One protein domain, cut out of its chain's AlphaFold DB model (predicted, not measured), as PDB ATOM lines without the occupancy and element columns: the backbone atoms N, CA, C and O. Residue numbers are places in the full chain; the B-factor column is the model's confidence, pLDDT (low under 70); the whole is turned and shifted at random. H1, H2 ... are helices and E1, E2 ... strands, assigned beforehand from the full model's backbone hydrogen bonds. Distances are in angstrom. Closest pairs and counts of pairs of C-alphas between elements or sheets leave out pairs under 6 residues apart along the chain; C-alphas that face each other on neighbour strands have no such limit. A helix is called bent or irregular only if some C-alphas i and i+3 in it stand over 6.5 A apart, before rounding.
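What this domain is: This is residues 23 to 232 of the 1137 residues of an uncharacterized protein of Muricauda nanhaiensis (UniProt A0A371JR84). This is a long model with a four-stranded sheet at one end, one face of it covered by the first part of the long helix H1 and the last part of H7; H1 runs on to a loose group of helices, H2 to H5, at the other end. H5 folds back beside H1, and H6 packs crosswise on both H1 and H7. The printed part has 210 residues, with named strands E1 to E4 followed by named helices H1 to H7; the sheet's order is E1 E2 E3 E4, antiparallel, and the class is mixed. The whole is loose, with a radius of gyration of the C-alphas of 21.1 A, and elongated, spanning 71 by 43 by 25 A.

How they stand to each other: E1, residues 24 to 29, E2, 36 to 44, E3, 47 to 54, and E4, 70 to 74, form a meander, each strand the antiparallel neighbour and hairpin partner of the one before. Within hydrogen-bond range are N 28 and O 38, 2.9 A, N 39 and O 51, 2.8 A, and N 50 and O 72, 2.8 A. H1, residues 79 to 112, and H7, 202 to 231, are on the same face, in two layers, helices on one face of a sheet. H1 runs along E4 at 14 degrees on the local plane, height over the sheet 12.3 A; H7 runs slantwise to E2 at 42 degrees on the local plane, height 11.0 A. H1, the hub, touches H7 with residues 79 to 86 alone, closest C-alphas Gln 79 and Tyr 220, 6.3 A. H6, residues 185 to 195, touches H7, about perpendicular at 73 degrees, closest C-alphas Ala 190 and Met 208, 5.0 A; it also touches H1. H5, residues 158 to 178, touches H1 at a shallow tilt of 24 degrees, opposite ways, closest C-alphas Tyr 104 and Leu 175, 6.4 A. H2, residues 121 to 131, only just touches H1, with 3 pairs of C-alphas within 8 A. H4, residues 148 to 156, touches H2, closest C-alphas Glu 126 and Leu 148, 6.1 A. H3, residues 134 to 141, is close to H5 but not clearly touching, closest C-alphas Phe 140 and Phe 167, 7.4 A. Every O i to N i+4 pair is within hydrogen-bond range in H1, H2, H3, H4 and H7, against 15 of 17 in H5 and 6 of 7 in H6.

Where its parts are: E1 begins at C-alpha 24 (188.403, 119.336, 218.959). H1, 48.8 A long, begins at C-alpha 79 (205.749, 118.763, 210.124). H7, 43.0 A, ends at C-alpha 231 (197.414, 122.027, 226.057). H5, 28.7 A, is irregular, C-alphas 159 and 162 being 8.7 A apart, with a kink of 39 degrees near residue 165.

The domain as a whole: The C-alphas farthest apart, Asn 159 and Glu 232, are 71.3 A apart. The printed part has no cut; the link from E3 to E4, residues 55 to 69, is long. Mean pLDDT of the printed part is 74.6, and 66 residues are under 70, among them 112 to 125 and 193 to 207.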
ATOM      1  N   LYS A  23     189.902 117.845 223.163       61.78
ATOM      2  CA  LYS A  23     189.301 119.082 222.653       61.78
ATOM      3  C   LYS A  23     189.532 119.167 221.147       61.78
ATOM      4  O   LYS A  23     190.650 119.026 220.661       61.78
ATOM      5  N   GLU A  24     188.431 119.298 220.419       76.00
ATOM      6  CA  GLU A  24     188.403 119.336 218.959       76.00
ATOM      7  C   GLU A  24     188.708 120.762 218.477       76.00
ATOM      8  O   GLU A  24     188.123 121.737 218.957       76.00
ATOM      9  N   ILE A  25     189.657 120.896 217.553       82.75
ATOM     10  CA  ILE A  25     189.974 122.147 216.862       82.75
ATOM     11  C   ILE A  25     188.951 122.322 215.743       82.75
ATOM     12  O   ILE A  25     188.741 121.399 214.955       82.75
ATOM     13  N   LYS A  26     188.331 123.507 215.669       83.25
ATOM     14  CA  LYS A  26     187.312 123.838 214.662       83.25
ATOM     15  C   LYS A  26     187.805 123.602 213.230       83.25
ATOM     16  O   LYS A  26     188.987 123.756 212.933       83.25
ATOM     17  N   ASP A  27     186.850 123.293 212.360       86.75
ATOM     18  CA  ASP A  27     187.040 123.093 210.925       86.75
ATOM     19  C   ASP A  27     187.692 124.307 210.244       86.75
ATOM     20  O   ASP A  27     187.239 125.442 210.409       86.75
ATOM     21  N   VAL A  28     188.721 124.061 209.430       84.56
ATOM     22  CA  VAL A  28     189.391 125.068 208.591       84.56
ATOM     23  C   VAL A  28     189.312 124.643 207.125       84.56
ATOM     24  O   VAL A  28     189.632 123.491 206.824       84.56
ATOM     25  N   PRO A  29     188.902 125.518 206.189       82.62
ATOM     26  CA  PRO A  29     188.908 125.186 204.766       82.62
ATOM     27  C   PRO A  29     190.342 124.960 204.258       82.62
ATOM     28  O   PRO A  29     191.260 125.690 204.632       82.62
ATOM     29  N   LEU A  30     190.552 123.965 203.387       79.19
ATOM     30  CA  LEU A  30     191.886 123.677 202.825       79.19
ATOM     31  C   LEU A  30     192.417 124.816 201.938       79.19
ATOM     32  O   LEU A  30     193.626 125.067 201.869       79.19
ATOM     33  N   SER A  31     191.501 125.500 201.257       77.44
ATOM     34  CA  SER A  31     191.768 126.667 200.430       77.44
ATOM     35  C   SER A  31     190.567 127.595 200.350       77.44
ATOM     36  O   SER A  31     189.437 127.188 200.622       77.44
ATOM     37  N   GLU A  32     190.813 128.846 199.965       70.75
ATOM     38  CA  GLU A  32     189.760 129.769 199.553       70.75
ATOM     39  C   GLU A  32     189.053 129.169 198.326       70.75
ATOM     40  O   GLU A  32     189.654 129.017 197.266       70.75
ATOM     41  N   GLY A  33     187.810 128.712 198.513       69.81
ATOM     42  CA  GLY A  33     187.036 127.990 197.496       69.81
ATOM     43  C   GLY A  33     187.081 126.455 197.573       69.81
ATOM     44  O   GLY A  33     186.311 125.810 196.861       69.81
ATOM     45  N   SER A  34     187.900 125.840 198.443       75.88
ATOM     46  CA  SER A  34     187.840 124.383 198.635       75.88
ATOM     47  C   SER A  34     186.509 123.972 199.252       75.88
ATOM     48  O   SER A  34     186.045 124.548 200.237       75.88
ATOM     49  N   LYS A  35     185.943 122.885 198.726       82.44
ATOM     50  CA  LYS A  35     184.786 122.218 199.325       82.44
ATOM     51  C   LYS A  35     185.164 121.268 200.462       82.44
ATOM     52  O   LYS A  35     184.282 120.561 200.939       82.44
ATOM     53  N   LEU A  36     186.422 121.238 200.903       85.25
ATOM     54  CA  LEU A  36     186.910 120.410 202.003       85.25
ATOM     55  C   LEU A  36     187.378 121.268 203.179       85.25
ATOM     56  O   LEU A  36     188.094 122.257 203.015       85.25
ATOM     57  N   THR A  37     187.027 120.823 204.379       89.88
ATOM     58  CA  THR A  37     187.540 121.337 205.647       89.88
ATOM     59  C   THR A  37     188.335 120.266 206.370       89.88
ATOM     60  O   THR A  37     187.980 119.090 206.316       89.88
ATOM     61  N   ILE A  38     189.373 120.682 207.082       93.38
ATOM     62  CA  ILE A  38     190.156 119.854 207.991       93.38
ATOM     63  C   ILE A  38     189.902 120.311 209.429       93.38
ATOM     64  O   ILE A  38     189.973 121.503 209.723       93.38
ATOM     65  N   SER A  39     189.613 119.373 210.323       92.56
ATOM     66  CA  SER A  39     189.650 119.559 211.774       92.56
ATOM     67  C   SER A  39     190.724 118.666 212.387       92.56
ATOM     68  O   SER A  39     191.284 117.790 211.721       92.56
ATOM     69  N   ALA A  40     191.042 118.903 213.657       91.81
ATOM     70  CA  ALA A  40     192.012 118.103 214.391       91.81
ATOM     71  C   ALA A  40     191.520 117.819 215.807       91.81
ATOM     72  O   ALA A  40     190.972 118.688 216.479       91.81
ATOM     73  N   LYS A  41     191.770 116.605 216.279       90.12
ATOM     74  CA  LYS A  41     191.558 116.158 217.648       90.12
ATOM     75  C   LYS A  41     192.901 115.694 218.198       90.12
ATOM     76  O   LYS A  41     193.461 114.700 217.734       90.12
ATOM     77  N   ALA A  42     193.424 116.422 219.180       81.56
ATOM     78  CA  ALA A  42     194.612 115.986 219.899       81.56
ATOM     79  C   ALA A  42     194.243 114.796 220.799       81.56
ATOM     80  O   ALA A  42     193.390 114.912 221.675       81.56
ATOM     81  N   GLU A  43     194.846 113.631 220.563       79.94
ATOM     82  CA  GLU A  43     194.735 112.481 221.471       79.94
ATOM     83  C   GLU A  43     195.803 112.594 222.573       79.94
ATOM     84  O   GLU A  43     195.524 112.338 223.741       79.94
ATOM     85  N   THR A  44     197.013 113.030 222.198       76.31
ATOM     86  CA  THR A  44     198.126 113.433 223.081       76.31
ATOM     87  C   THR A  44     198.960 114.519 222.382       76.31
ATOM     88  O   THR A  44     198.768 114.759 221.191       76.31
ATOM     89  N   VAL A  45     199.947 115.124 223.059       67.38
ATOM     90  CA  VAL A  45     200.880 116.102 222.445       67.38
ATOM     91  C   VAL A  45     201.575 115.550 221.188       67.38
ATOM     92  O   VAL A  45     201.844 116.290 220.248       67.38
ATOM     93  N   ASN A  46     201.823 114.236 221.140       78.62
ATOM     94  CA  ASN A  46     202.522 113.579 220.032       78.62
ATOM     95  C   ASN A  46     201.598 112.803 219.085       78.62
ATOM     96  O   ASN A  46     202.098 112.210 218.131       78.62
ATOM     97  N   ASN A  47     200.289 112.756 219.335       86.19
ATOM     98  CA  ASN A  47     199.350 111.980 218.529       86.19
ATOM     99  C   ASN A  47     198.098 112.810 218.257       86.19
ATOM    100  O   ASN A  47     197.319 113.099 219.169       86.19
ATOM    101  N   VAL A  48     197.928 113.192 216.995       87.25
ATOM    102  CA  VAL A  48     196.846 114.064 216.546       87.25
ATOM    103  C   VAL A  48     196.095 113.365 215.428       87.25
ATOM    104  O   VAL A  48     196.688 112.965 214.422       87.25
ATOM    105  N   SER A  49     194.786 113.241 215.607       92.25
ATOM    106  CA  SER A  49     193.869 112.727 214.596       92.25
ATOM    107  C   SER A  49     193.285 113.909 213.833       92.25
ATOM    108  O   SER A  49     192.684 114.791 214.434       92.25
ATOM    109  N   PHE A  50     193.472 113.955 212.521       94.06
ATOM    110  CA  PHE A  50     192.870 114.963 211.657       94.06
ATOM    111  C   PHE A  50     191.691 114.365 210.915       94.06
ATOM    112  O   PHE A  50     191.802 113.266 210.375       94.06
ATOM    113  N   THR A  51     190.603 115.118 210.830       93.75
ATOM    114  CA  THR A  51     189.390 114.702 210.134       93.75
ATOM    115  C   THR A  51     189.148 115.653 208.977       93.75
ATOM    116  O   THR A  51     188.964 116.852 209.170       93.75
ATOM    117  N   ILE A  52     189.164 115.130 207.754       92.50
ATOM    118  CA  ILE A  52     188.917 115.912 206.544       92.50
ATOM    119  C   ILE A  52     187.523 115.577 206.042       92.50
ATOM    120  O   ILE A  52     187.235 114.424 205.719       92.50
ATOM    121  N   LYS A  53     186.647 116.574 205.978       90.69
ATOM    122  CA  LYS A  53     185.238 116.400 205.616       90.69
ATOM    123  C   LYS A  53     184.788 117.443 204.593       90.69
ATOM    124  O   LYS A  53     185.414 118.499 204.494       90.69
ATOM    125  N   PRO A  54     183.731 117.177 203.816       87.06
ATOM    126  CA  PRO A  54     183.193 118.166 202.901       87.06
ATOM    127  C   PRO A  54     182.486 119.304 203.658       87.06
ATOM    128  O   PRO A  54     181.883 119.090 204.705       87.06
ATOM    129  N   THR A  55     182.549 120.511 203.101       81.25
ATOM    130  CA  THR A  55     181.896 121.736 203.610       81.25
ATOM    131  C   THR A  55     180.370 121.678 203.532       81.25
ATOM    132  O   THR A  55     179.682 122.266 204.359       81.25
ATOM    133  N   THR A  56     179.838 120.954 202.550       79.12
ATOM    134  CA  THR A  56     178.408 120.676 202.372       79.12
ATOM    135  C   THR A  56     178.152 119.191 202.590       79.12
ATOM    136  O   THR A  56     178.984 118.385 202.189       79.12
ATOM    137  N   ASN A  57     177.005 118.800 203.153       70.81
ATOM    138  CA  ASN A  57     176.638 117.383 203.260       70.81
ATOM    139  C   ASN A  57     176.583 116.745 201.862       70.81
ATOM    140  O   ASN A  57     175.649 116.982 201.101       70.81
ATOM    141  N   ILE A  58     177.601 115.953 201.531       68.81
ATOM    142  CA  ILE A  58     177.616 115.065 200.369       68.81
ATOM    143  C   ILE A  58     177.261 113.688 200.919       68.81
ATOM    144  O   ILE A  58     177.900 113.238 201.873       68.81
ATOM    145  N   ASP A  59     176.232 113.042 200.369       61.31
ATOM    146  CA  ASP A  59     175.879 111.682 200.774       61.31
ATOM    147  C   ASP A  59     177.089 110.776 200.505       61.31
ATOM    148  O   ASP A  59     177.569 110.669 199.377       61.31
ATOM    149  N   GLY A  60     177.630 110.151 201.555       57.88
ATOM    150  CA  GLY A  60     178.850 109.344 201.473       57.88
ATOM    151  C   GLY A  60     178.742 108.168 200.496       57.88
ATOM    152  O   GLY A  60     179.764 107.629 200.077       57.88
ATOM    153  N   LYS A  61     177.520 107.798 200.088       59.91
ATOM    154  CA  LYS A  61     177.256 106.803 199.036       59.91
ATOM    155  C   LYS A  61     177.673 107.263 197.635       59.91
ATOM    156  O   LYS A  61     177.898 106.419 196.769       59.91
ATOM    157  N   ASP A  62     177.810 108.569 197.406       56.97
ATOM    158  CA  ASP A  62     178.167 109.118 196.096       56.97
ATOM    159  C   ASP A  62     179.683 109.053 195.817       56.97
ATOM    160  O   ASP A  62     180.087 109.085 194.653       56.97
ATOM    161  N   LEU A  63     180.532 108.879 196.841       64.31
ATOM    162  CA  LEU A  63     182.002 108.928 196.750       64.31
ATOM    163  C   LEU A  63     182.671 107.543 196.736       64.31
ATOM    164  O   LEU A  63     183.548 107.232 197.543       64.31
ATOM    165  N   ASP A  64     182.264 106.698 195.795       61.94
ATOM    166  CA  ASP A  64     182.727 105.309 195.711       61.94
ATOM    167  C   ASP A  64     184.257 105.211 195.492       61.94
ATOM    168  O   ASP A  64     184.779 105.602 194.450       61.94
ATOM    169  N   GLY A  65     184.999 104.739 196.501       66.50
ATOM    170  CA  GLY A  65     186.470 104.663 196.502       66.50
ATOM    171  C   GLY A  65     187.204 105.672 197.403       66.50
ATOM    172  O   GLY A  65     188.391 105.473 197.669       66.50
ATOM    173  N   ILE A  66     186.526 106.694 197.944       73.00
ATOM    174  CA  ILE A  66     187.068 107.582 198.992       73.00
ATOM    175  C   ILE A  66     186.074 107.683 200.148       73.00
ATOM    176  O   ILE A  66     184.979 108.213 200.005       73.00
ATOM    177  N   LYS A  67     186.486 107.244 201.342       79.88
ATOM    178  CA  LYS A  67     185.701 107.449 202.565       79.88
ATOM    179  C   LYS A  67     185.900 108.881 203.069       79.88
ATOM    180  O   LYS A  67     186.997 109.209 203.518       79.88
ATOM    181  N   LEU A  68     184.854 109.706 202.987       81.88
ATOM    182  CA  LEU A  68     184.750 110.988 203.690       81.88
ATOM    183  C   LEU A  68     183.664 110.887 204.785       81.88
ATOM    184  O   LEU A  68     182.597 110.341 204.500       81.88
ATOM    185  N   PRO A  69     183.897 111.389 206.014       87.94
ATOM    186  CA  PRO A  69     185.117 112.052 206.471       87.94
ATOM    187  C   PRO A  69     186.332 111.110 206.487       87.94
ATOM    188  O   PRO A  69     186.220 109.932 206.821       87.94
ATOM    189  N   TYR A  70     187.487 111.630 206.070       89.88
ATOM    190  CA  TYR A  70     188.751 110.903 206.082       89.88
ATOM    191  C   TYR A  70     189.504 111.231 207.362       89.88
ATOM    192  O   TYR A  70     189.851 112.387 207.599       89.88
ATOM    193  N   GLU A  71     189.767 110.211 208.171       91.75
ATOM    194  CA  GLU A  71     190.563 110.347 209.384       91.75
ATOM    195  C   GLU A  71     192.014 109.944 209.112       91.75
ATOM    196  O   GLU A  71     192.290 108.827 208.668       91.75
ATOM    197  N   MET A  72     192.954 110.844 209.406       93.00
ATOM    198  CA  MET A  72     194.386 110.549 209.402       93.00
ATOM    199  C   MET A  72     194.972 110.725 210.798       93.00
ATOM    200  O   MET A  72     194.817 111.772 211.422       93.00
ATOM    201  N   LYS A  73     195.680 109.705 211.286       92.25
ATOM    202  CA  LYS A  73     196.421 109.772 212.549       92.25
ATOM    203  C   LYS A  73     197.872 110.119 212.273       92.25
ATOM    204  O   LYS A  73     198.532 109.422 211.505       92.25
ATOM    205  N   VAL A  74     198.371 111.172 212.910       90.69
ATOM    206  CA  VAL A  74     199.753 111.628 212.755       90.69
ATOM    207  C   VAL A  74     200.497 111.407 214.068       90.69
ATOM    208  O   VAL A  74     200.291 112.135 215.041       90.69
ATOM    209  N   ALA A  75     201.370 110.396 214.081       87.06
ATOM    210  CA  ALA A  75     202.189 110.020 215.230       87.06
ATOM    211  C   ALA A  75     203.620 109.628 214.786       87.06
ATOM    212  O   ALA A  75     203.766 108.726 213.960       87.06
ATOM    213  N   PRO A  76     204.682 110.265 215.319       85.56
ATOM    214  CA  PRO A  76     204.633 111.474 216.142       85.56
ATOM    215  C   PRO A  76     204.101 112.670 215.337       85.56
ATOM    216  O   PRO A  76     204.416 112.794 214.154       85.56
ATOM    217  N   PHE A  77     203.328 113.559 215.960       89.75
ATOM    218  CA  PHE A  77     202.877 114.798 215.329       89.75
ATOM    219  C   PHE A  77     204.060 115.751 215.107       89.75
ATOM    220  O   PHE A  77     204.575 116.364 216.037       89.75
ATOM    221  N   ASN A  78     204.534 115.837 213.862       90.12
ATOM    222  CA  ASN A  78     205.533 116.806 213.419       90.12
ATOM    223  C   ASN A  78     205.282 117.191 211.953       90.12
ATOM    224  O   ASN A  78     204.479 116.564 211.261       90.12
ATOM    225  N   GLN A  79     205.983 118.218 211.466       89.88
ATOM    226  CA  GLN A  79     205.749 118.763 210.124       89.88
ATOM    227  C   GLN A  79     205.924 117.715 209.020       89.88
ATOM    228  O   GLN A  79     205.166 117.720 208.054       89.88
ATOM    229  N   LYS A  80     206.907 116.816 209.154       90.31
ATOM    230  CA  LYS A  80     207.198 115.796 208.142       90.31
ATOM    231  C   LYS A  80     206.091 114.745 208.087       90.31
ATOM    232  O   LYS A  80     205.530 114.527 207.024       90.31
ATOM    233  N   THR A  81     205.749 114.135 209.220       88.44
ATOM    234  CA  THR A  81     204.711 113.093 209.290       88.44
ATOM    235  C   THR A  81     203.343 113.634 208.888       88.44
ATOM    236  O   THR A  81     202.633 112.981 208.130       88.44
ATOM    237  N   PHE A  82     203.004 114.857 209.312       92.69
ATOM    238  CA  PHE A  82     201.788 115.533 208.865       92.69
ATOM    239  C   PHE A  82     201.798 115.757 207.350       92.69
ATOM    240  O   PHE A  82     200.838 115.390 206.675       92.69
ATOM    241  N   LYS A  83     202.886 116.320 206.802       90.44
ATOM    242  CA  LYS A  83     203.026 116.581 205.362       90.44
ATOM    243  C   LYS A  83     202.891 115.298 204.546       90.44
ATOM    244  O   LYS A  83     202.144 115.294 203.576       90.44
ATOM    245  N   ASP A  84     203.569 114.225 204.945       88.38
ATOM    246  CA  ASP A  84     203.558 112.947 204.229       88.38
ATOM    247  C   ASP A  84     202.150 112.322 204.229       88.38
ATOM    248  O   ASP A  84     201.637 111.953 203.172       88.38
ATOM    249  N   SER A  85     201.482 112.266 205.389       88.88
ATOM    250  CA  SER A  85     200.107 111.753 205.497       88.88
ATOM    251  C   SER A  85     199.101 112.605 204.720       88.88
ATOM    252  O   SER A  85     198.219 112.073 204.044       88.88
ATOM    253  N   PHE A  86     199.249 113.927 204.777       91.00
ATOM    254  CA  PHE A  86     198.348 114.853 204.105       91.00
ATOM    255  C   PHE A  86     198.532 114.837 202.578       91.00
ATOM    256  O   PHE A  86     197.547 114.851 201.841       91.00
ATOM    257  N   LEU A  87     199.769 114.715 202.081       86.19
ATOM    258  CA  LEU A  87     200.046 114.534 200.649       86.19
ATOM    259  C   LEU A  87     199.448 113.232 200.112       86.19
ATOM    260  O   LEU A  87     198.795 113.258 199.072       86.19
ATOM    261  N   GLN A  88     199.587 112.117 200.837       87.12
ATOM    262  CA  GLN A  88     198.971 110.844 200.439       87.12
ATOM    263  C   GLN A  88     197.448 110.951 200.307       87.12
ATOM    264  O   GLN A  88     196.850 110.348 199.414       87.12
ATOM    265  N   PHE A  89     196.803 111.719 201.186       87.88
ATOM    266  CA  PHE A  89     195.374 111.993 201.088       87.88
ATOM    267  C   PHE A  89     195.026 112.814 199.838       87.88
ATOM    268  O   PHE A  89     194.137 112.423 199.078       87.88
ATOM    269  N   LEU A  90     195.747 113.914 199.592       85.44
ATOM    270  CA  LEU A  90     195.527 114.762 198.417       85.44
ATOM    271  C   LEU A  90     195.728 113.992 197.105       85.44
ATOM    272  O   LEU A  90     194.929 114.129 196.179       85.44
ATOM    273  N   GLU A  91     196.737 113.124 197.043       83.69
ATOM    274  CA  GLU A  91     196.986 112.258 195.889       83.69
ATOM    275  C   GLU A  91     195.832 111.286 195.626       83.69
ATOM    276  O   GLU A  91     195.460 111.080 194.470       83.69
ATOM    277  N   ARG A  92     195.231 110.709 196.677       83.62
ATOM    278  CA  ARG A  92     194.057 109.831 196.538       83.62
ATOM    279  C   ARG A  92     192.854 110.582 195.977       83.62
ATOM    280  O   ARG A  92     192.188 110.046 195.091       83.62
ATOM    281  N   ILE A  93     192.604 111.809 196.444       82.50
ATOM    282  CA  ILE A  93     191.533 112.660 195.901       82.50
ATOM    283  C   ILE A  93     191.778 112.961 194.432       82.50
ATOM    284  O   ILE A  93     190.875 112.800 193.618       82.50
ATOM    285  N   GLU A  94     192.989 113.370 194.076       82.06
ATOM    286  CA  GLU A  94     193.310 113.709 192.694       82.06
ATOM    287  C   GLU A  94     193.161 112.492 191.765       82.06
ATOM    288  O   GLU A  94     192.582 112.611 190.687       82.06
ATOM    289  N   ILE A  95     193.611 111.302 192.190       79.19
ATOM    290  CA  ILE A  95     193.427 110.053 191.431       79.19
ATOM    291  C   ILE A  95     191.937 109.762 191.226       79.19
ATOM    292  O   ILE A  95     191.523 109.418 190.119       79.19
ATOM    293  N   TYR A  96     191.125 109.914 192.272       81.38
ATOM    294  CA  TYR A  96     189.679 109.732 192.191       81.38
ATOM    295  C   TYR A  96     189.025 110.732 191.226       81.38
ATOM    296  O   TYR A  96     188.271 110.329 190.340       81.38
ATOM    297  N   GLN A  97     189.364 112.019 191.331       78.19
ATOM    298  CA  GLN A  97     188.844 113.060 190.443       78.19
ATOM    299  C   GLN A  97     189.268 112.836 188.993       78.19
ATOM    300  O   GLN A  97     188.437 112.916 188.091       78.19
ATOM    301  N   SER A  98     190.539 112.501 188.761       76.50
ATOM    302  CA  SER A  98     191.055 112.229 187.422       76.50
ATOM    303  C   SER A  98     190.368 111.020 186.792       76.50
ATOM    304  O   SER A  98     190.066 111.067 185.605       76.50
ATOM    305  N   ARG A  99     190.091 109.958 187.560       75.94
ATOM    306  CA  ARG A  99     189.343 108.791 187.064       75.94
ATOM    307  C   ARG A  99     187.922 109.169 186.655       75.94
ATOM    308  O   ARG A  99     187.512 108.830 185.551       75.94
ATOM    309  N   ASN A 100     187.197 109.903 187.499       75.19
ATOM    310  CA  ASN A 100     185.826 110.323 187.191       75.19
ATOM    311  C   ASN A 100     185.756 111.298 186.007       75.19
ATOM    312  O   ASN A 100     184.830 111.212 185.206       75.19
ATOM    313  N   PHE A 101     186.744 112.184 185.860       76.56
ATOM    314  CA  PHE A 101     186.833 113.086 184.714       76.56
ATOM    315  C   PHE A 101     187.082 112.325 183.403       76.56
ATOM    316  O   PHE A 101     186.382 112.553 182.423       76.56
ATOM    317  N   THR A 102     188.010 111.361 183.396       72.94
ATOM    318  CA  THR A 102     188.245 110.497 182.224       72.94
ATOM    319  C   THR A 102     186.995 109.698 181.851       72.94
ATOM    320  O   THR A 102     186.668 109.592 180.672       72.94
ATOM    321  N   LEU A 103     186.272 109.166 182.844       71.31
ATOM    322  CA  LEU A 103     184.996 108.475 182.622       71.31
ATOM    323  C   LEU A 103     183.953 109.391 181.966       71.31
ATOM    324  O   LEU A 103     183.216 108.956 181.084       71.31
ATOM    325  N   TYR A 104     183.899 110.653 182.384       77.00
ATOM    326  CA  TYR A 104     182.964 111.639 181.852       77.00
ATOM    327  C   TYR A 104     183.278 112.053 180.414       77.00
ATOM    328  O   TYR A 104     182.374 112.052 179.580       77.00
ATOM    329  N   GLU A 105     184.543 112.352 180.102       74.12
ATOM    330  CA  GLU A 105     184.959 112.661 178.727       74.12
ATOM    331  C   GLU A 105     184.693 111.473 177.791       74.12
ATOM    332  O   GLU A 105     184.121 111.656 176.720       74.12
ATOM    333  N   PHE A 106     184.960 110.241 178.235       70.62
ATOM    334  CA  PHE A 106     184.635 109.045 177.455       70.62
ATOM    335  C   PHE A 106     183.130 108.898 177.168       70.62
ATOM    336  O   PHE A 106     182.733 108.538 176.061       70.62
ATOM    337  N   LEU A 107     182.260 109.189 178.139       73.06
ATOM    338  CA  LEU A 107     180.806 109.149 177.913       73.06
ATOM    339  C   LEU A 107     180.330 110.246 176.965       73.06
ATOM    340  O   LEU A 107     179.418 110.021 176.171       73.06
ATOM    341  N   LYS A 108     180.957 111.420 177.028       75.06
ATOM    342  CA  LYS A 108     180.698 112.523 176.105       75.06
ATOM    343  C   LYS A 108     181.105 112.153 174.675       75.06
ATOM    344  O   LYS A 108     180.364 112.451 173.743       75.06
ATOM    345  N   GLU A 109     182.228 111.458 174.501       70.88
ATOM    346  CA  GLU A 109     182.654 110.905 173.209       70.88
ATOM    347  C   GLU A 109     181.684 109.830 172.695       70.88
ATOM    348  O   GLU A 109     181.257 109.900 171.539       70.88
ATOM    349  N   LEU A 110     181.253 108.902 173.561       67.69
ATOM    350  CA  LEU A 110     180.244 107.882 173.234       67.69
ATOM    351  C   LEU A 110     178.908 108.480 172.773       67.69
ATOM    352  O   LEU A 110     178.232 107.888 171.938       67.69
ATOM    353  N   LYS A 111     178.519 109.642 173.308       73.75
ATOM    354  CA  LYS A 111     177.297 110.357 172.908       73.75
ATOM    355  C   LYS A 111     177.408 110.974 171.510       73.75
ATOM    356  O   LYS A 111     176.401 111.104 170.823       73.75
ATOM    357  N   ASN A 112     178.619 111.349 171.095       69.25
ATOM    358  CA  ASN A 112     178.859 112.147 169.893       69.25
ATOM    359  C   ASN A 112     179.327 111.334 168.676       69.25
ATOM    360  O   ASN A 112     179.381 111.880 167.577       69.25
ATOM    361  N   THR A 113     179.674 110.053 168.835       58.78
ATOM    362  CA  THR A 113     180.182 109.222 167.730       58.78
ATOM    363  C   THR A 113     179.511 107.850 167.679       58.78
ATOM    364  O   THR A 113     179.538 107.098 168.648       58.78
ATOM    365  N   SER A 114     178.954 107.489 166.517       54.50
ATOM    366  CA  SER A 114     178.449 106.133 166.238       54.50
ATOM    367  C   SER A 114     179.573 105.096 166.084       54.50
ATOM    368  O   SER A 114     179.321 103.900 166.190       54.50
ATOM    369  N   GLU A 115     180.823 105.535 165.899       53.84
ATOM    370  CA  GLU A 115     181.992 104.676 165.669       53.84
ATOM    371  C   GLU A 115     183.219 105.111 166.492       53.84
ATOM    372  O   GLU A 115     184.286 105.415 165.956       53.84
ATOM    373  N   ALA A 116     183.108 105.132 167.821       52.97
ATOM    374  CA  ALA A 116     184.287 105.295 168.673       52.97
ATOM    375  C   ALA A 116     185.212 104.058 168.561       52.97
ATOM    376  O   ALA A 116     185.043 103.061 169.274       52.97
ATOM    377  N   LYS A 117     186.200 104.108 167.653       52.66
ATOM    378  CA  LYS A 117     187.359 103.199 167.619       52.66
ATOM    379  C   LYS A 117     188.308 103.575 168.755       52.66
ATOM    380  O   LYS A 117     189.210 104.384 168.567       52.66
ATOM    381  N   HIS A 118     188.100 103.002 169.937       56.41
ATOM    382  CA  HIS A 118     189.015 103.197 171.057       56.41
ATOM    383  C   HIS A 118     189.471 101.868 171.658       56.41
ATOM    384  O   HIS A 118     188.676 101.141 172.250       56.41
ATOM    385  N   ASP A 119     190.783 101.633 171.611       59.22
ATOM    386  CA  ASP A 119     191.488 100.511 172.256       59.22
ATOM    387  C   ASP A 119     191.317 100.478 173.791       59.22
ATOM    388  O   ASP A 119     191.685  99.510 174.448       59.22
ATOM    389  N   ARG A 120     190.726 101.526 174.384       61.75
ATOM    390  CA  ARG A 120     190.450 101.665 175.827       61.75
ATOM    391  C   ARG A 120     188.998 101.402 176.235       61.75
ATOM    392  O   ARG A 120     188.664 101.526 177.412       61.75
ATOM    393  N   LYS A 121     188.125 101.039 175.288       68.06
ATOM    394  CA  LYS A 121     186.687 100.843 175.530       68.06
ATOM    395  C   LYS A 121     186.410  99.830 176.646       68.06
ATOM    396  O   LYS A 121     185.561 100.080 177.496       68.06
ATOM    397  N   ASP A 122     187.154  98.731 176.678       67.69
ATOM    398  CA  ASP A 122     186.951  97.664 177.663       67.69
ATOM    399  C   ASP A 122     187.426  98.060 179.069       67.69
ATOM    400  O   ASP A 122     186.726  97.792 180.043       67.69
ATOM    401  N   GLU A 123     188.544  98.786 179.173       66.12
ATOM    402  CA  GLU A 123     189.079  99.301 180.443       66.12
ATOM    403  C   GLU A 123     188.114 100.315 181.083       66.12
ATOM    404  O   GLU A 123     187.866 100.301 182.293       66.12
ATOM    405  N   VAL A 124     187.499 101.167 180.256       64.12
ATOM    406  CA  VAL A 124     186.515 102.149 180.719       64.12
ATOM    407  C   VAL A 124     185.190 101.490 181.105       64.12
ATOM    408  O   VAL A 124     184.624 101.817 182.150       64.12
ATOM    409  N   LEU A 125     184.696 100.530 180.319       69.62
ATOM    410  CA  LEU A 125     183.471  99.799 180.655       69.62
ATOM    411  C   LEU A 125     183.629  98.970 181.938       69.62
ATOM    412  O   LEU A 125     182.684  98.869 182.722       69.62
ATOM    413  N   GLU A 126     184.824  98.441 182.204       72.88
ATOM    414  CA  GLU A 126     185.138  97.769 183.465       72.88
ATOM    415  C   GLU A 126     185.167  98.748 184.650       72.88
ATOM    416  O   GLU A 126     184.666  98.440 185.735       72.88
ATOM    417  N   ALA A 127     185.694  99.957 184.456       64.50
ATOM    418  CA  ALA A 127     185.640 101.002 185.475       64.50
ATOM    419  C   ALA A 127     184.193 101.450 185.765       64.50
ATOM    420  O   ALA A 127     183.835 101.647 186.930       64.50
ATOM    421  N   ILE A 128     183.340 101.547 184.739       67.31
ATOM    422  CA  ILE A 128     181.910 101.867 184.878       67.31
ATOM    423  C   ILE A 128     181.169 100.745 185.622       67.31
ATOM    424  O   ILE A 128     180.409 101.031 186.547       67.31
ATOM    425  N   SER A 129     181.426  99.474 185.292       71.25
ATOM    426  CA  SER A 129     180.754  98.324 185.923       71.25
ATOM    427  C   SER A 129     181.016  98.239 187.430       71.25
ATOM    428  O   SER A 129     180.097  97.988 188.219       71.25
ATOM    429  N   LYS A 130     182.259  98.525 187.838       68.25
ATOM    430  CA  LYS A 130     182.672  98.593 189.246       68.25
ATOM    431  C   LYS A 130     182.068  99.788 189.981       68.25
ATOM    432  O   LYS A 130     181.889  99.705 191.187       68.25
ATOM    433  N   SER A 131     181.722 100.852 189.258       62.12
ATOM    434  CA  SER A 131     181.258 102.130 189.811       62.12
ATOM    435  C   SER A 131     179.739 102.228 190.020       62.12
ATOM    436  O   SER A 131     179.274 103.233 190.574       62.12
ATOM    437  N   PHE A 132     178.958 101.243 189.555       67.75
ATOM    438  CA  PHE A 132     177.504 101.220 189.727       67.75
ATOM    439  C   PHE A 132     177.093 100.749 191.124       67.75
ATOM    440  O   PHE A 132     177.505  99.678 191.578       67.75
ATOM    441  N   SER A 133     176.181 101.492 191.754       70.50
ATOM    442  CA  SER A 133     175.484 101.017 192.949       70.50
ATOM    443  C   SER A 133     174.604  99.805 192.623       70.50
ATOM    444  O   SER A 133     174.119  99.651 191.498       70.50
ATOM    445  N   ASP A 134     174.349  98.959 193.623       75.12
ATOM    446  CA  ASP A 134     173.442  97.807 193.497       75.12
ATOM    447  C   ASP A 134     172.049  98.210 192.990       75.12
ATOM    448  O   ASP A 134     171.399  97.449 192.274       75.12
ATOM    449  N   GLU A 135     171.595  99.416 193.330       71.44
ATOM    450  CA  GLU A 135     170.314  99.978 192.904       71.44
ATOM    451  C   GLU A 135     170.288 100.269 191.397       71.44
ATOM    452  O   GLU A 135     169.333  99.904 190.717       71.44
ATOM    453  N   LEU A 136     171.364 100.835 190.845       70.25
ATOM    454  CA  LEU A 136     171.488 101.090 189.407       70.25
ATOM    455  C   LEU A 136     171.681  99.799 188.616       70.25
ATOM    456  O   LEU A 136     171.075  99.632 187.559       70.25
ATOM    457  N   LYS A 137     172.470  98.861 189.155       79.25
ATOM    458  CA  LYS A 137     172.609  97.514 188.590       79.25
ATOM    459  C   LYS A 137     171.247  96.826 188.513       79.25
ATOM    460  O   LYS A 137     170.864  96.324 187.461       79.25
ATOM    461  N   THR A 138     170.457  96.914 189.581       78.81
ATOM    462  CA  THR A 138     169.105  96.344 189.612       78.81
ATOM    463  C   THR A 138     168.151  97.086 188.672       78.81
ATOM    464  O   THR A 138     167.419  96.440 187.931       78.81
ATOM    465  N   LYS A 139     168.191  98.424 188.627       79.00
ATOM    466  CA  LYS A 139     167.331  99.243 187.758       79.00
ATOM    467  C   LYS A 139     167.568  98.962 186.273       79.00
ATOM    468  O   LYS A 139     166.610  98.827 185.521       79.00
ATOM    469  N   PHE A 140     168.827  98.876 185.849       76.75
ATOM    470  CA  PHE A 140     169.162  98.725 184.434       76.75
ATOM    471  C   PHE A 140     169.322  97.272 183.995       76.75
ATOM    472  O   PHE A 140     169.048  96.971 182.841       76.75
ATOM    473  N   PHE A 141     169.719  96.356 184.873       80.75
ATOM    474  CA  PHE A 141     170.008  94.965 184.503       80.75
ATOM    475  C   PHE A 141     169.124  93.944 185.229       80.75
ATOM    476  O   PHE A 141     169.252  92.749 184.986       80.75
ATOM    477  N   GLY A 142     168.229  94.388 186.118       83.62
ATOM    478  CA  GLY A 142     167.328  93.517 186.880       83.62
ATOM    479  C   GLY A 142     168.010  92.712 187.990       83.62
ATOM    480  O   GLY A 142     167.360  91.895 188.637       83.62
ATOM    481  N   LYS A 143     169.313  92.913 188.228       85.50
ATOM    482  CA  LYS A 143     170.107  92.140 189.194       85.50
ATOM    483  C   LYS A 143     171.249  92.951 189.801       85.50
ATOM    484  O   LYS A 143     171.751  93.884 189.186       85.50
ATOM    485  N   LYS A 144     171.692  92.563 191.002       83.38
ATOM    486  CA  LYS A 144     172.760  93.254 191.756       83.38
ATOM    487  C   LYS A 144     174.178  92.958 191.259       83.38
ATOM    488  O   LYS A 144     175.068  93.779 191.440       83.38
ATOM    489  N   SER A 145     174.397  91.801 190.636       82.56
ATOM    490  CA  SER A 145     175.682  91.432 190.033       82.56
ATOM    491  C   SER A 145     175.543  91.460 188.519       82.56
ATOM    492  O   SER A 145     174.756  90.693 187.963       82.56
ATOM    493  N   VAL A 146     176.265  92.372 187.875       78.69
ATOM    494  CA  VAL A 146     176.242  92.577 186.425       78.69
ATOM    495  C   VAL A 146     177.658  92.374 185.916       78.69
ATOM    496  O   VAL A 146     178.591  92.987 186.440       78.69
ATOM    497  N   THR A 147     177.828  91.494 184.936       83.88
ATOM    498  CA  THR A 147     179.138  91.248 184.327       83.88
ATOM    499  C   THR A 147     179.455  92.316 183.280       83.88
ATOM    500  O   THR A 147     178.567  92.989 182.756       83.88
ATOM    501  N   LEU A 148     180.741  92.493 182.964       76.38
ATOM    502  CA  LEU A 148     181.177  93.429 181.925       76.38
ATOM    503  C   LEU A 148     180.500  93.137 180.574       76.38
ATOM    504  O   LEU A 148     180.110  94.063 179.862       76.38
ATOM    505  N   GLU A 149     180.283  91.858 180.270       80.50
ATOM    506  CA  GLU A 149     179.758  91.447 178.969       80.50
ATOM    507  C   GLU A 149     178.262  91.711 178.847       80.50
ATOM    508  O   GLU A 149     177.806  92.093 177.775       80.50
ATOM    509  N   GLU A 150     177.526  91.675 179.956       81.44
ATOM    510  CA  GLU A 150     176.122  92.098 180.007       81.44
ATOM    511  C   GLU A 150     175.969  93.608 179.783       81.44
ATOM    512  O   GLU A 150     175.014  94.058 179.148       81.44
ATOM    513  N   ILE A 151     176.931  94.407 180.257       76.94
ATOM    514  CA  ILE A 151     176.976  95.850 179.985       76.94
ATOM    515  C   ILE A 151     177.297  96.094 178.508       76.94
ATOM    516  O   ILE A 151     176.632  96.909 177.865       76.94
ATOM    517  N   LYS A 152     178.274  95.366 177.942       78.94
ATOM    518  CA  LYS A 152     178.613  95.451 176.512       78.94
ATOM    519  C   LYS A 152     177.443  95.042 175.625       78.94
ATOM    520  O   LYS A 152     177.182  95.716 174.633       78.94
ATOM    521  N   GLU A 153     176.749  93.964 175.968       78.19
ATOM    522  CA  GLU A 153     175.601  93.451 175.222       78.19
ATOM    523  C   GLU A 153     174.450  94.460 175.229       78.19
ATOM    524  O   GLU A 153     173.902  94.787 174.175       78.19
ATOM    525  N   LYS A 154     174.162  95.062 176.390       75.38
ATOM    526  CA  LYS A 154     173.129  96.094 176.514       75.38
ATOM    527  C   LYS A 154     173.467  97.385 175.754       75.38
ATOM    528  O   LYS A 154     172.562  98.025 175.232       75.38
ATOM    529  N   LEU A 155     174.750  97.740 175.640       70.75
ATOM    530  CA  LEU A 155     175.220  98.894 174.857       70.75
ATOM    531  C   LEU A 155     175.301  98.637 173.341       70.75
ATOM    532  O   LEU A 155     175.298  99.597 172.573       70.75
ATOM    533  N   LYS A 156     175.399  97.373 172.906       71.44
ATOM    534  CA  LYS A 156     175.459  96.977 171.486       71.44
ATOM    535  C   LYS A 156     174.085  96.809 170.835       71.44
ATOM    536  O   LYS A 156     174.006  96.781 169.614       71.44
ATOM    537  N   ASN A 157     173.022  96.657 171.619       68.12
ATOM    538  CA  ASN A 157     171.697  96.343 171.094       68.12
ATOM    539  C   ASN A 157     171.018  97.610 170.529       68.12
ATOM    540  O   ASN A 157     170.432  98.396 171.273       68.12
ATOM    541  N   GLU A 158     171.118  97.822 169.213       57.81
ATOM    542  CA  GLU A 158     170.644  99.030 168.505       57.81
ATOM    543  C   GLU A 158     169.131  99.283 168.647       57.81
ATOM    544  O   GLU A 158     168.679 100.423 168.583       57.81
ATOM    545  N   ASN A 159     168.341  98.248 168.951       54.59
ATOM    546  CA  ASN A 159     166.888  98.350 169.134       54.59
ATOM    547  C   ASN A 159     166.452  98.975 170.481       54.59
ATOM    548  O   ASN A 159     165.257  99.050 170.764       54.59
ATOM    549  N   LEU A 160     167.394  99.408 171.330       55.28
ATOM    550  CA  LEU A 160     167.143  99.965 172.669       55.28
ATOM    551  C   LEU A 160     167.557 101.443 172.809       55.28
ATOM    552  O   LEU A 160     167.878 101.882 173.912       55.28
ATOM    553  N   GLU A 161     167.533 102.228 171.727       62.22
ATOM    554  CA  GLU A 161     167.915 103.657 171.722       62.22
ATOM    555  C   GLU A 161     167.320 104.501 172.881       62.22
ATOM    556  O   GLU A 161     168.088 105.202 173.541       62.22
ATOM    557  N   PRO A 162     166.026 104.381 173.260       63.41
ATOM    558  CA  PRO A 162     165.485 105.113 174.414       63.41
ATOM    559  C   PRO A 162     166.110 104.688 175.752       63.41
ATOM    560  O   PRO A 162     166.471 105.524 176.574       63.41
ATOM    561  N   GLN A 163     166.315 103.382 175.962       66.44
ATOM    562  CA  GLN A 163     166.912 102.862 177.200       66.44
ATOM    563  C   GLN A 163     168.413 103.158 177.286       66.44
ATOM    564  O   GLN A 163     168.961 103.278 178.380       66.44
ATOM    565  N   LYS A 164     169.083 103.269 176.134       70.12
ATOM    566  CA  LYS A 164     170.483 103.682 176.015       70.12
ATOM    567  C   LYS A 164     170.643 105.161 176.359       70.12
ATOM    568  O   LYS A 164     171.561 105.489 177.105       70.12
ATOM    569  N   ALA A 165     169.736 106.025 175.898       72.62
ATOM    570  CA  ALA A 165     169.697 107.431 176.296       72.62
ATOM    571  C   ALA A 165     169.464 107.583 177.811       72.62
ATOM    572  O   ALA A 165     170.266 108.241 178.471       72.62
ATOM    573  N   ASP A 166     168.477 106.879 178.378       74.25
ATOM    574  CA  ASP A 166     168.195 106.886 179.824       74.25
ATOM    575  C   ASP A 166     169.373 106.355 180.661       74.25
ATOM    576  O   ASP A 166     169.656 106.839 181.761       74.25
ATOM    577  N   PHE A 167     170.080 105.340 180.154       74.56
ATOM    578  CA  PHE A 167     171.268 104.779 180.794       74.56
ATOM    579  C   PHE A 167     172.445 105.756 180.759       74.56
ATOM    580  O   PHE A 167     173.087 105.974 181.787       74.56
ATOM    581  N   ILE A 168     172.703 106.386 179.609       75.38
ATOM    582  CA  ILE A 168     173.742 107.411 179.460       75.38
ATOM    583  C   ILE A 168     173.426 108.616 180.349       75.38
ATOM    584  O   ILE A 168     174.312 109.070 181.068       75.38
ATOM    585  N   GLU A 169     172.180 109.090 180.377       78.88
ATOM    586  CA  GLU A 169     171.759 110.220 181.210       78.88
ATOM    587  C   GLU A 169     171.882 109.906 182.709       78.88
ATOM    588  O   GLU A 169     172.367 110.734 183.483       78.88
ATOM    589  N   ALA A 170     171.541 108.684 183.134       74.06
ATOM    590  CA  ALA A 170     171.737 108.257 184.516       74.06
ATOM    591  C   ALA A 170     173.223 108.215 184.910       74.06
ATOM    592  O   ALA A 170     173.579 108.694 185.990       74.06
ATOM    593  N   ILE A 171     174.102 107.689 184.046       71.44
ATOM    594  CA  ILE A 171     175.555 107.689 184.287       71.44
ATOM    595  C   ILE A 171     176.103 109.121 184.295       71.44
ATOM    596  O   ILE A 171     176.894 109.468 185.172       71.44
ATOM    597  N   GLU A 172     175.656 109.966 183.367       77.19
ATOM    598  CA  GLU A 172     176.033 111.377 183.286       77.19
ATOM    599  C   GLU A 172     175.619 112.124 184.564       77.19
ATOM    600  O   GLU A 172     176.413 112.881 185.117       77.19
ATOM    601  N   GLY A 173     174.425 111.852 185.098       73.75
ATOM    602  CA  GLY A 173     173.950 112.401 186.369       73.75
ATOM    603  C   GLY A 173     174.793 111.967 187.574       73.75
ATOM    604  O   GLY A 173     175.100 112.787 188.442       73.75
ATOM    605  N   ILE A 174     175.222 110.702 187.621       69.25
ATOM    606  CA  ILE A 174     176.102 110.179 188.682       69.25
ATOM    607  C   ILE A 174     177.493 110.801 188.583       69.25
ATOM    608  O   ILE A 174     178.048 111.246 189.586       69.25
ATOM    609  N   LEU A 175     178.058 110.875 187.378       70.31
ATOM    610  CA  LEU A 175     179.376 111.461 187.170       70.31
ATOM    611  C   LEU A 175     179.371 112.966 187.404       70.31
ATOM    612  O   LEU A 175     180.280 113.450 188.061       70.31
ATOM    613  N   LYS A 176     178.330 113.704 187.005       70.88
ATOM    614  CA  LYS A 176     178.188 115.133 187.340       70.88
ATOM    615  C   LYS A 176     178.167 115.382 188.850       70.88
ATOM    616  O   LYS A 176     178.749 116.363 189.300       70.88
ATOM    617  N   LYS A 177     177.568 114.484 189.644       65.69
ATOM    618  CA  LYS A 177     177.646 114.538 191.118       65.69
ATOM    619  C   LYS A 177     179.048 114.183 191.643       65.69
ATOM    620  O   LYS A 177     179.541 114.832 192.564       65.69
ATOM    621  N   ARG A 178     179.718 113.192 191.040       65.31
ATOM    622  CA  ARG A 178     181.071 112.723 191.420       65.31
ATOM    623  C   ARG A 178     182.211 113.655 190.988       65.31
ATOM    624  O   ARG A 178     183.233 113.707 191.668       65.31
ATOM    625  N   ILE A 179     182.032 114.438 189.924       65.06
ATOM    626  CA  ILE A 179     182.928 115.518 189.465       65.06
ATOM    627  C   ILE A 179     182.622 116.787 190.272       65.06
ATOM    628  O   ILE A 179     182.490 117.893 189.760       65.06
ATOM    629  N   THR A 180     182.462 116.639 191.583       63.69
ATOM    630  CA  THR A 180     182.542 117.801 192.453       63.69
ATOM    631  C   THR A 180     184.027 118.141 192.581       63.69
ATOM    632  O   THR A 180     184.831 117.321 193.032       63.69
ATOM    633  N   ASP A 181     184.417 119.340 192.150       68.38
ATOM    634  CA  ASP A 181     185.785 119.831 192.306       68.38
ATOM    635  C   ASP A 181     186.094 120.088 193.790       68.38
ATOM    636  O   ASP A 181     185.843 121.155 194.339       68.38
ATOM    637  N   PHE A 182     186.591 119.052 194.469       69.06
ATOM    638  CA  PHE A 182     187.070 119.095 195.850       69.06
ATOM    639  C   PHE A 182     188.353 119.917 195.997       69.06
ATOM    640  O   PHE A 182     188.549 120.592 197.012       69.06
ATOM    641  N   LEU A 183     189.220 119.834 194.984       72.12
ATOM    642  CA  LEU A 183     190.484 120.551 194.888       72.12
ATOM    643  C   LEU A 183     190.343 121.686 193.875       72.12
ATOM    644  O   LEU A 183     189.800 121.473 192.788       72.12
ATOM    645  N   ASP A 184     190.859 122.860 194.224       77.00
ATOM    646  CA  ASP A 184     191.000 123.961 193.276       77.00
ATOM    647  C   ASP A 184     192.039 123.631 192.182       77.00
ATOM    648  O   ASP A 184     192.845 122.696 192.300       77.00
ATOM    649  N   ASP A 185     191.997 124.384 191.083       74.06
ATOM    650  CA  ASP A 185     192.870 124.158 189.927       74.06
ATOM    651  C   ASP A 185     194.357 124.323 190.255       74.06
ATOM    652  O   ASP A 185     195.197 123.637 189.665       74.06
ATOM    653  N   ASP A 186     194.696 125.182 191.216       68.69
ATOM    654  CA  ASP A 186     196.075 125.405 191.637       68.69
ATOM    655  C   ASP A 186     196.634 124.183 192.374       68.69
ATOM    656  O   ASP A 186     197.756 123.744 192.097       68.69
ATOM    657  N   LEU A 187     195.841 123.568 193.255       71.56
ATOM    658  CA  LEU A 187     196.219 122.352 193.968       71.56
ATOM    659  C   LEU A 187     196.362 121.167 193.004       71.56
ATOM    660  O   LEU A 187     197.322 120.404 193.108       71.56
ATOM    661  N   LYS A 188     195.451 121.042 192.027       76.12
ATOM    662  CA  LYS A 188     195.531 120.018 190.970       76.12
ATOM    663  C   LYS A 188     196.805 120.168 190.138       76.12
ATOM    664  O   LYS A 188     197.502 119.183 189.895       76.12
ATOM    665  N   LYS A 189     197.136 121.391 189.704       75.62
ATOM    666  CA  LYS A 189     198.362 121.670 188.935       75.62
ATOM    667  C   LYS A 189     199.618 121.350 189.748       75.62
ATOM    668  O   LYS A 189     200.529 120.708 189.228       75.62
ATOM    669  N   ALA A 190     199.640 121.717 191.029       70.50
ATOM    670  CA  ALA A 190     200.768 121.437 191.911       70.50
ATOM    671  C   ALA A 190     200.969 119.934 192.196       70.50
ATOM    672  O   ALA A 190     202.112 119.476 192.254       70.50
ATOM    673  N   LEU A 191     199.891 119.148 192.322       76.12
ATOM    674  CA  LEU A 191     199.967 117.686 192.484       76.12
ATOM    675  C   LEU A 191     200.444 116.978 191.207       76.12
ATOM    676  O   LEU A 191     201.266 116.066 191.269       76.12
ATOM    677  N   LYS A 192     200.013 117.435 190.025       76.88
ATOM    678  CA  LYS A 192     200.544 116.914 188.753       76.88
ATOM    679  C   LYS A 192     202.042 117.196 188.606       76.88
ATOM    680  O   LYS A 192     202.785 116.324 188.153       76.88
ATOM    681  N   ALA A 193     202.485 118.380 189.031       69.94
ATOM    682  CA  ALA A 193     203.884 118.798 188.998       69.94
ATOM    683  C   ALA A 193     204.801 117.939 189.886       69.94
ATOM    684  O   ALA A 193     205.955 117.704 189.529       69.94
ATOM    685  N   SER A 194     204.312 117.434 191.024       67.06
ATOM    686  CA  SER A 194     205.127 116.615 191.932       67.06
ATOM    687  C   SER A 194     205.435 115.213 191.382       67.06
ATOM    688  O   SER A 194     206.445 114.627 191.769       67.06
ATOM    689  N   ARG A 195     204.617 114.689 190.453       67.31
ATOM    690  CA  ARG A 195     204.746 113.326 189.899       67.31
ATOM    691  C   ARG A 195     205.715 113.191 188.722       67.31
ATOM    692  O   ARG A 195     206.194 112.087 188.474       67.31
ATOM    693  N   LYS A 196     206.000 114.270 187.985       64.00
ATOM    694  CA  LYS A 196     206.856 114.245 186.782       64.00
ATOM    695  C   LYS A 196     208.022 115.233 186.895       64.00
ATOM    696  O   LYS A 196     207.974 116.304 186.298       64.00
ATOM    697  N   PRO A 197     209.102 114.888 187.614       53.44
ATOM    698  CA  PRO A 197     210.254 115.777 187.796       53.44
ATOM    699  C   PRO A 197     211.137 115.981 186.539       53.44
ATOM    700  O   PRO A 197     212.269 116.431 186.683       53.44
ATOM    701  N   GLY A 198     210.662 115.656 185.327       53.25
ATOM    702  CA  GLY A 198     211.486 115.603 184.107       53.25
ATOM    703  C   GLY A 198     210.978 116.368 182.877       53.25
ATOM    704  O   GLY A 198     211.646 116.308 181.851       53.25
ATOM    705  N   ASP A 199     209.839 117.069 182.938       53.84
ATOM    706  CA  ASP A 199     209.345 117.857 181.793       53.84
ATOM    707  C   ASP A 199     209.971 119.268 181.768       53.84
ATOM    708  O   ASP A 199     210.048 119.945 182.793       53.84
ATOM    709  N   ASN A 200     210.387 119.729 180.579       47.97
ATOM    710  CA  ASN A 200     211.203 120.933 180.324       47.97
ATOM    711  C   ASN A 200     210.603 122.294 180.767       47.97
ATOM    712  O   ASN A 200     211.254 123.321 180.597       47.97
ATOM    713  N   ASN A 201     209.423 122.329 181.398       56.69
ATOM    714  CA  ASN A 201     208.860 123.516 182.068       56.69
ATOM    715  C   ASN A 201     209.167 123.506 183.581       56.69
ATOM    716  O   ASN A 201     208.283 123.621 184.432       56.69
ATOM    717  N   VAL A 202     210.449 123.340 183.922       56.03
ATOM    718  CA  VAL A 202     210.934 123.100 185.296       56.03
ATOM    719  C   VAL A 202     210.620 124.261 186.252       56.03
ATOM    720  O   VAL A 202     210.355 124.034 187.431       56.03
ATOM    721  N   THR A 203     210.607 125.504 185.768       60.72
ATOM    722  CA  THR A 203     210.468 126.704 186.609       60.72
ATOM    723  C   THR A 203     209.062 126.867 187.193       60.72
ATOM    724  O   THR A 203     208.923 127.085 188.398       60.72
ATOM    725  N   ASP A 204     208.022 126.689 186.377       63.50
ATOM    726  CA  ASP A 204     206.631 126.856 186.819       63.50
ATOM    727  C   ASP A 204     206.179 125.691 187.705       63.50
ATOM    728  O   ASP A 204     205.525 125.891 188.731       63.50
ATOM    729  N   LEU A 205     206.599 124.469 187.364       62.34
ATOM    730  CA  LEU A 205     206.300 123.263 188.137       62.34
ATOM    731  C   LEU A 205     206.985 123.287 189.511       62.34
ATOM    732  O   LEU A 205     206.373 122.920 190.519       62.34
ATOM    733  N   TYR A 206     208.227 123.780 189.582       67.56
ATOM    734  CA  TYR A 206     208.925 123.977 190.849       67.56
ATOM    735  C   TYR A 206     208.240 125.047 191.708       67.56
ATOM    736  O   TYR A 206     207.992 124.811 192.891       67.56
ATOM    737  N   ALA A 207     207.858 126.186 191.120       68.94
ATOM    738  CA  ALA A 207     207.146 127.243 191.833       68.94
ATOM    739  C   ALA A 207     205.800 126.757 192.403       68.94
ATOM    740  O   ALA A 207     205.476 127.044 193.557       68.94
ATOM    741  N   MET A 208     205.037 125.971 191.638       70.19
ATOM    742  CA  MET A 208     203.775 125.380 192.100       70.19
ATOM    743  C   MET A 208     203.982 124.361 193.223       70.19
ATOM    744  O   MET A 208     203.243 124.375 194.208       70.19
ATOM    745  N   ARG A 209     205.021 123.520 193.130       72.62
ATOM    746  CA  ARG A 209     205.387 122.591 194.206       72.62
ATOM    747  C   ARG A 209     205.752 123.337 195.488       72.62
ATOM    748  O   ARG A 209     205.257 122.979 196.552       72.62
ATOM    749  N   VAL A 210     206.572 124.385 195.396       73.19
ATOM    750  CA  VAL A 210     206.950 125.214 196.552       73.19
ATOM    751  C   VAL A 210     205.715 125.852 197.195       73.19
ATOM    752  O   VAL A 210     205.585 125.811 198.416       73.19
ATOM    753  N   ARG A 211     204.764 126.361 196.397       74.25
ATOM    754  CA  ARG A 211     203.492 126.907 196.910       74.25
ATOM    755  C   ARG A 211     202.655 125.858 197.646       74.25
ATOM    756  O   ARG A 211     202.121 126.153 198.712       74.25
ATOM    757  N   LEU A 212     202.558 124.634 197.120       75.88
ATOM    758  CA  LEU A 212     201.849 123.537 197.788       75.88
ATOM    759  C   LEU A 212     202.515 123.167 199.120       75.88
ATOM    760  O   LEU A 212     201.836 123.018 200.133       75.88
ATOM    761  N   GLU A 213     203.843 123.053 199.140       78.75
ATOM    762  CA  GLU A 213     204.585 122.735 200.361       78.75
ATOM    763  C   GLU A 213     204.474 123.837 201.425       78.75
ATOM    764  O   GLU A 213     204.320 123.526 202.611       78.75
ATOM    765  N   ASP A 214     204.496 125.110 201.023       76.75
ATOM    766  CA  ASP A 214     204.292 126.247 201.926       76.75
ATOM    767  C   ASP A 214     202.859 126.283 202.479       76.75
ATOM    768  O   ASP A 214     202.639 126.518 203.671       76.75
ATOM    769  N   ARG A 215     201.869 125.930 201.651       78.12
ATOM    770  CA  ARG A 215     200.470 125.820 202.077       78.12
ATOM    771  C   ARG A 215     200.273 124.717 203.116       78.12
ATOM    772  O   ARG A 215     199.706 124.977 204.176       78.12
ATOM    773  N   ILE A 216     200.797 123.516 202.865       83.44
ATOM    774  CA  ILE A 216     200.751 122.400 203.827       83.44
ATOM    775  C   ILE A 216     201.471 122.783 205.124       83.44
ATOM    776  O   ILE A 216     200.979 122.507 206.217       83.44
ATOM    777  N   SER A 217     202.601 123.484 205.018       81.06
ATOM    778  CA  SER A 217     203.346 123.986 206.177       81.06
ATOM    779  C   SER A 217     202.570 125.046 206.962       81.06
ATOM    780  O   SER A 217     202.705 125.141 208.179       81.06
ATOM    781  N   THR A 218     201.738 125.841 206.295       79.94
ATOM    782  CA  THR A 218     200.858 126.827 206.933       79.94
ATOM    783  C   THR A 218     199.709 126.155 207.678       79.94
ATOM    784  O   THR A 218     199.464 126.507 208.830       79.94
ATOM    785  N   ILE A 219     199.087 125.128 207.089       82.06
ATOM    786  CA  ILE A 219     198.071 124.305 207.766       82.06
ATOM    787  C   ILE A 219     198.684 123.600 208.986       82.06
ATOM    788  O   ILE A 219     198.116 123.652 210.075       82.06
ATOM    789  N   TYR A 220     199.877 123.011 208.841       89.38
ATOM    790  CA  TYR A 220     200.611 122.416 209.960       89.38
ATOM    791  C   TYR A 220     200.862 123.427 211.081       89.38
ATOM    792  O   TYR A 220     200.574 123.126 212.234       89.38
ATOM    793  N   ARG A 221     201.382 124.621 210.755       80.38
ATOM    794  CA  ARG A 221     201.646 125.678 211.745       80.38
ATOM    795  C   ARG A 221     200.378 126.078 212.480       80.38
ATOM    796  O   ARG A 221     200.397 126.094 213.699       80.38
ATOM    797  N   TYR A 222     199.279 126.303 211.758       86.62
ATOM    798  CA  TYR A 222     197.990 126.613 212.370       86.62
ATOM    799  C   TYR A 222     197.585 125.548 213.396       86.62
ATOM    800  O   TYR A 222     197.330 125.880 214.550       86.62
ATOM    801  N   PHE A 223     197.574 124.266 213.015       84.00
ATOM    802  CA  PHE A 223     197.184 123.206 213.943       84.00
ATOM    803  C   PHE A 223     198.189 123.015 215.070       84.00
ATOM    804  O   PHE A 223     197.770 122.818 216.198       84.00
ATOM    805  N   ASN A 224     199.488 123.123 214.806       81.75
ATOM    806  CA  ASN A 224     200.509 123.079 215.843       81.75
ATOM    807  C   ASN A 224     200.310 124.199 216.871       81.75
ATOM    808  O   ASN A 224     200.320 123.925 218.065       81.75
ATOM    809  N   ASP A 225     200.049 125.427 216.424       73.19
ATOM    810  CA  ASP A 225     199.785 126.566 217.302       73.19
ATOM    811  C   ASP A 225     198.488 126.354 218.098       73.19
ATOM    812  O   ASP A 225     198.466 126.562 219.307       73.19
ATOM    813  N   GLN A 226     197.420 125.858 217.461       75.94
ATOM    814  CA  GLN A 226     196.164 125.530 218.149       75.94
ATOM    815  C   GLN A 226     196.308 124.363 219.137       75.94
ATOM    816  O   GLN A 226     195.689 124.384 220.192       75.94
ATOM    817  N   ILE A 227     197.115 123.347 218.830       70.81
ATOM    818  CA  ILE A 227     197.375 122.206 219.719       70.81
ATOM    819  C   ILE A 227     198.188 122.663 220.927       70.81
ATOM    820  O   ILE A 227     197.841 122.309 222.049       70.81
ATOM    821  N   VAL A 228     199.216 123.491 220.717       63.16
ATOM    822  CA  VAL A 228     199.966 124.127 221.808       63.16
ATOM    823  C   VAL A 228     199.013 124.930 222.699       63.16
ATOM    824  O   VAL A 228     199.019 124.723 223.906       63.16
ATOM    825  N   LEU A 229     198.105 125.714 222.106       54.44
ATOM    826  CA  LEU A 229     197.067 126.463 222.828       54.44
ATOM    827  C   LEU A 229     196.015 125.577 223.519       54.44
ATOM    828  O   LEU A 229     195.389 126.001 224.480       54.44
ATOM    829  N   LEU A 230     195.757 124.362 223.031       53.72
ATOM    830  CA  LEU A 230     194.803 123.433 223.646       53.72
ATOM    831  C   LEU A 230     195.373 122.724 224.871       53.72
ATOM    832  O   LEU A 230     194.614 122.399 225.783       53.72
ATOM    833  N   PHE A 231     196.685 122.489 224.880       51.53
ATOM    834  CA  PHE A 231     197.414 122.027 226.057       51.53
ATOM    835  C   PHE A 231     197.834 123.195 226.977       51.53
ATOM    836  O   PHE A 231     198.113 122.961 228.149       51.53
ATOM    837  N   GLU A 232     197.798 124.444 226.497       43.75
ATOM    838  CA  GLU A 232     197.791 125.675 227.307       43.75
ATOM    839  C   GLU A 232     196.351 126.077 227.701       43.75
ATOM    840  O   GLU A 232     195.786 127.024 227.163       43.75
TER     841      GLU A 232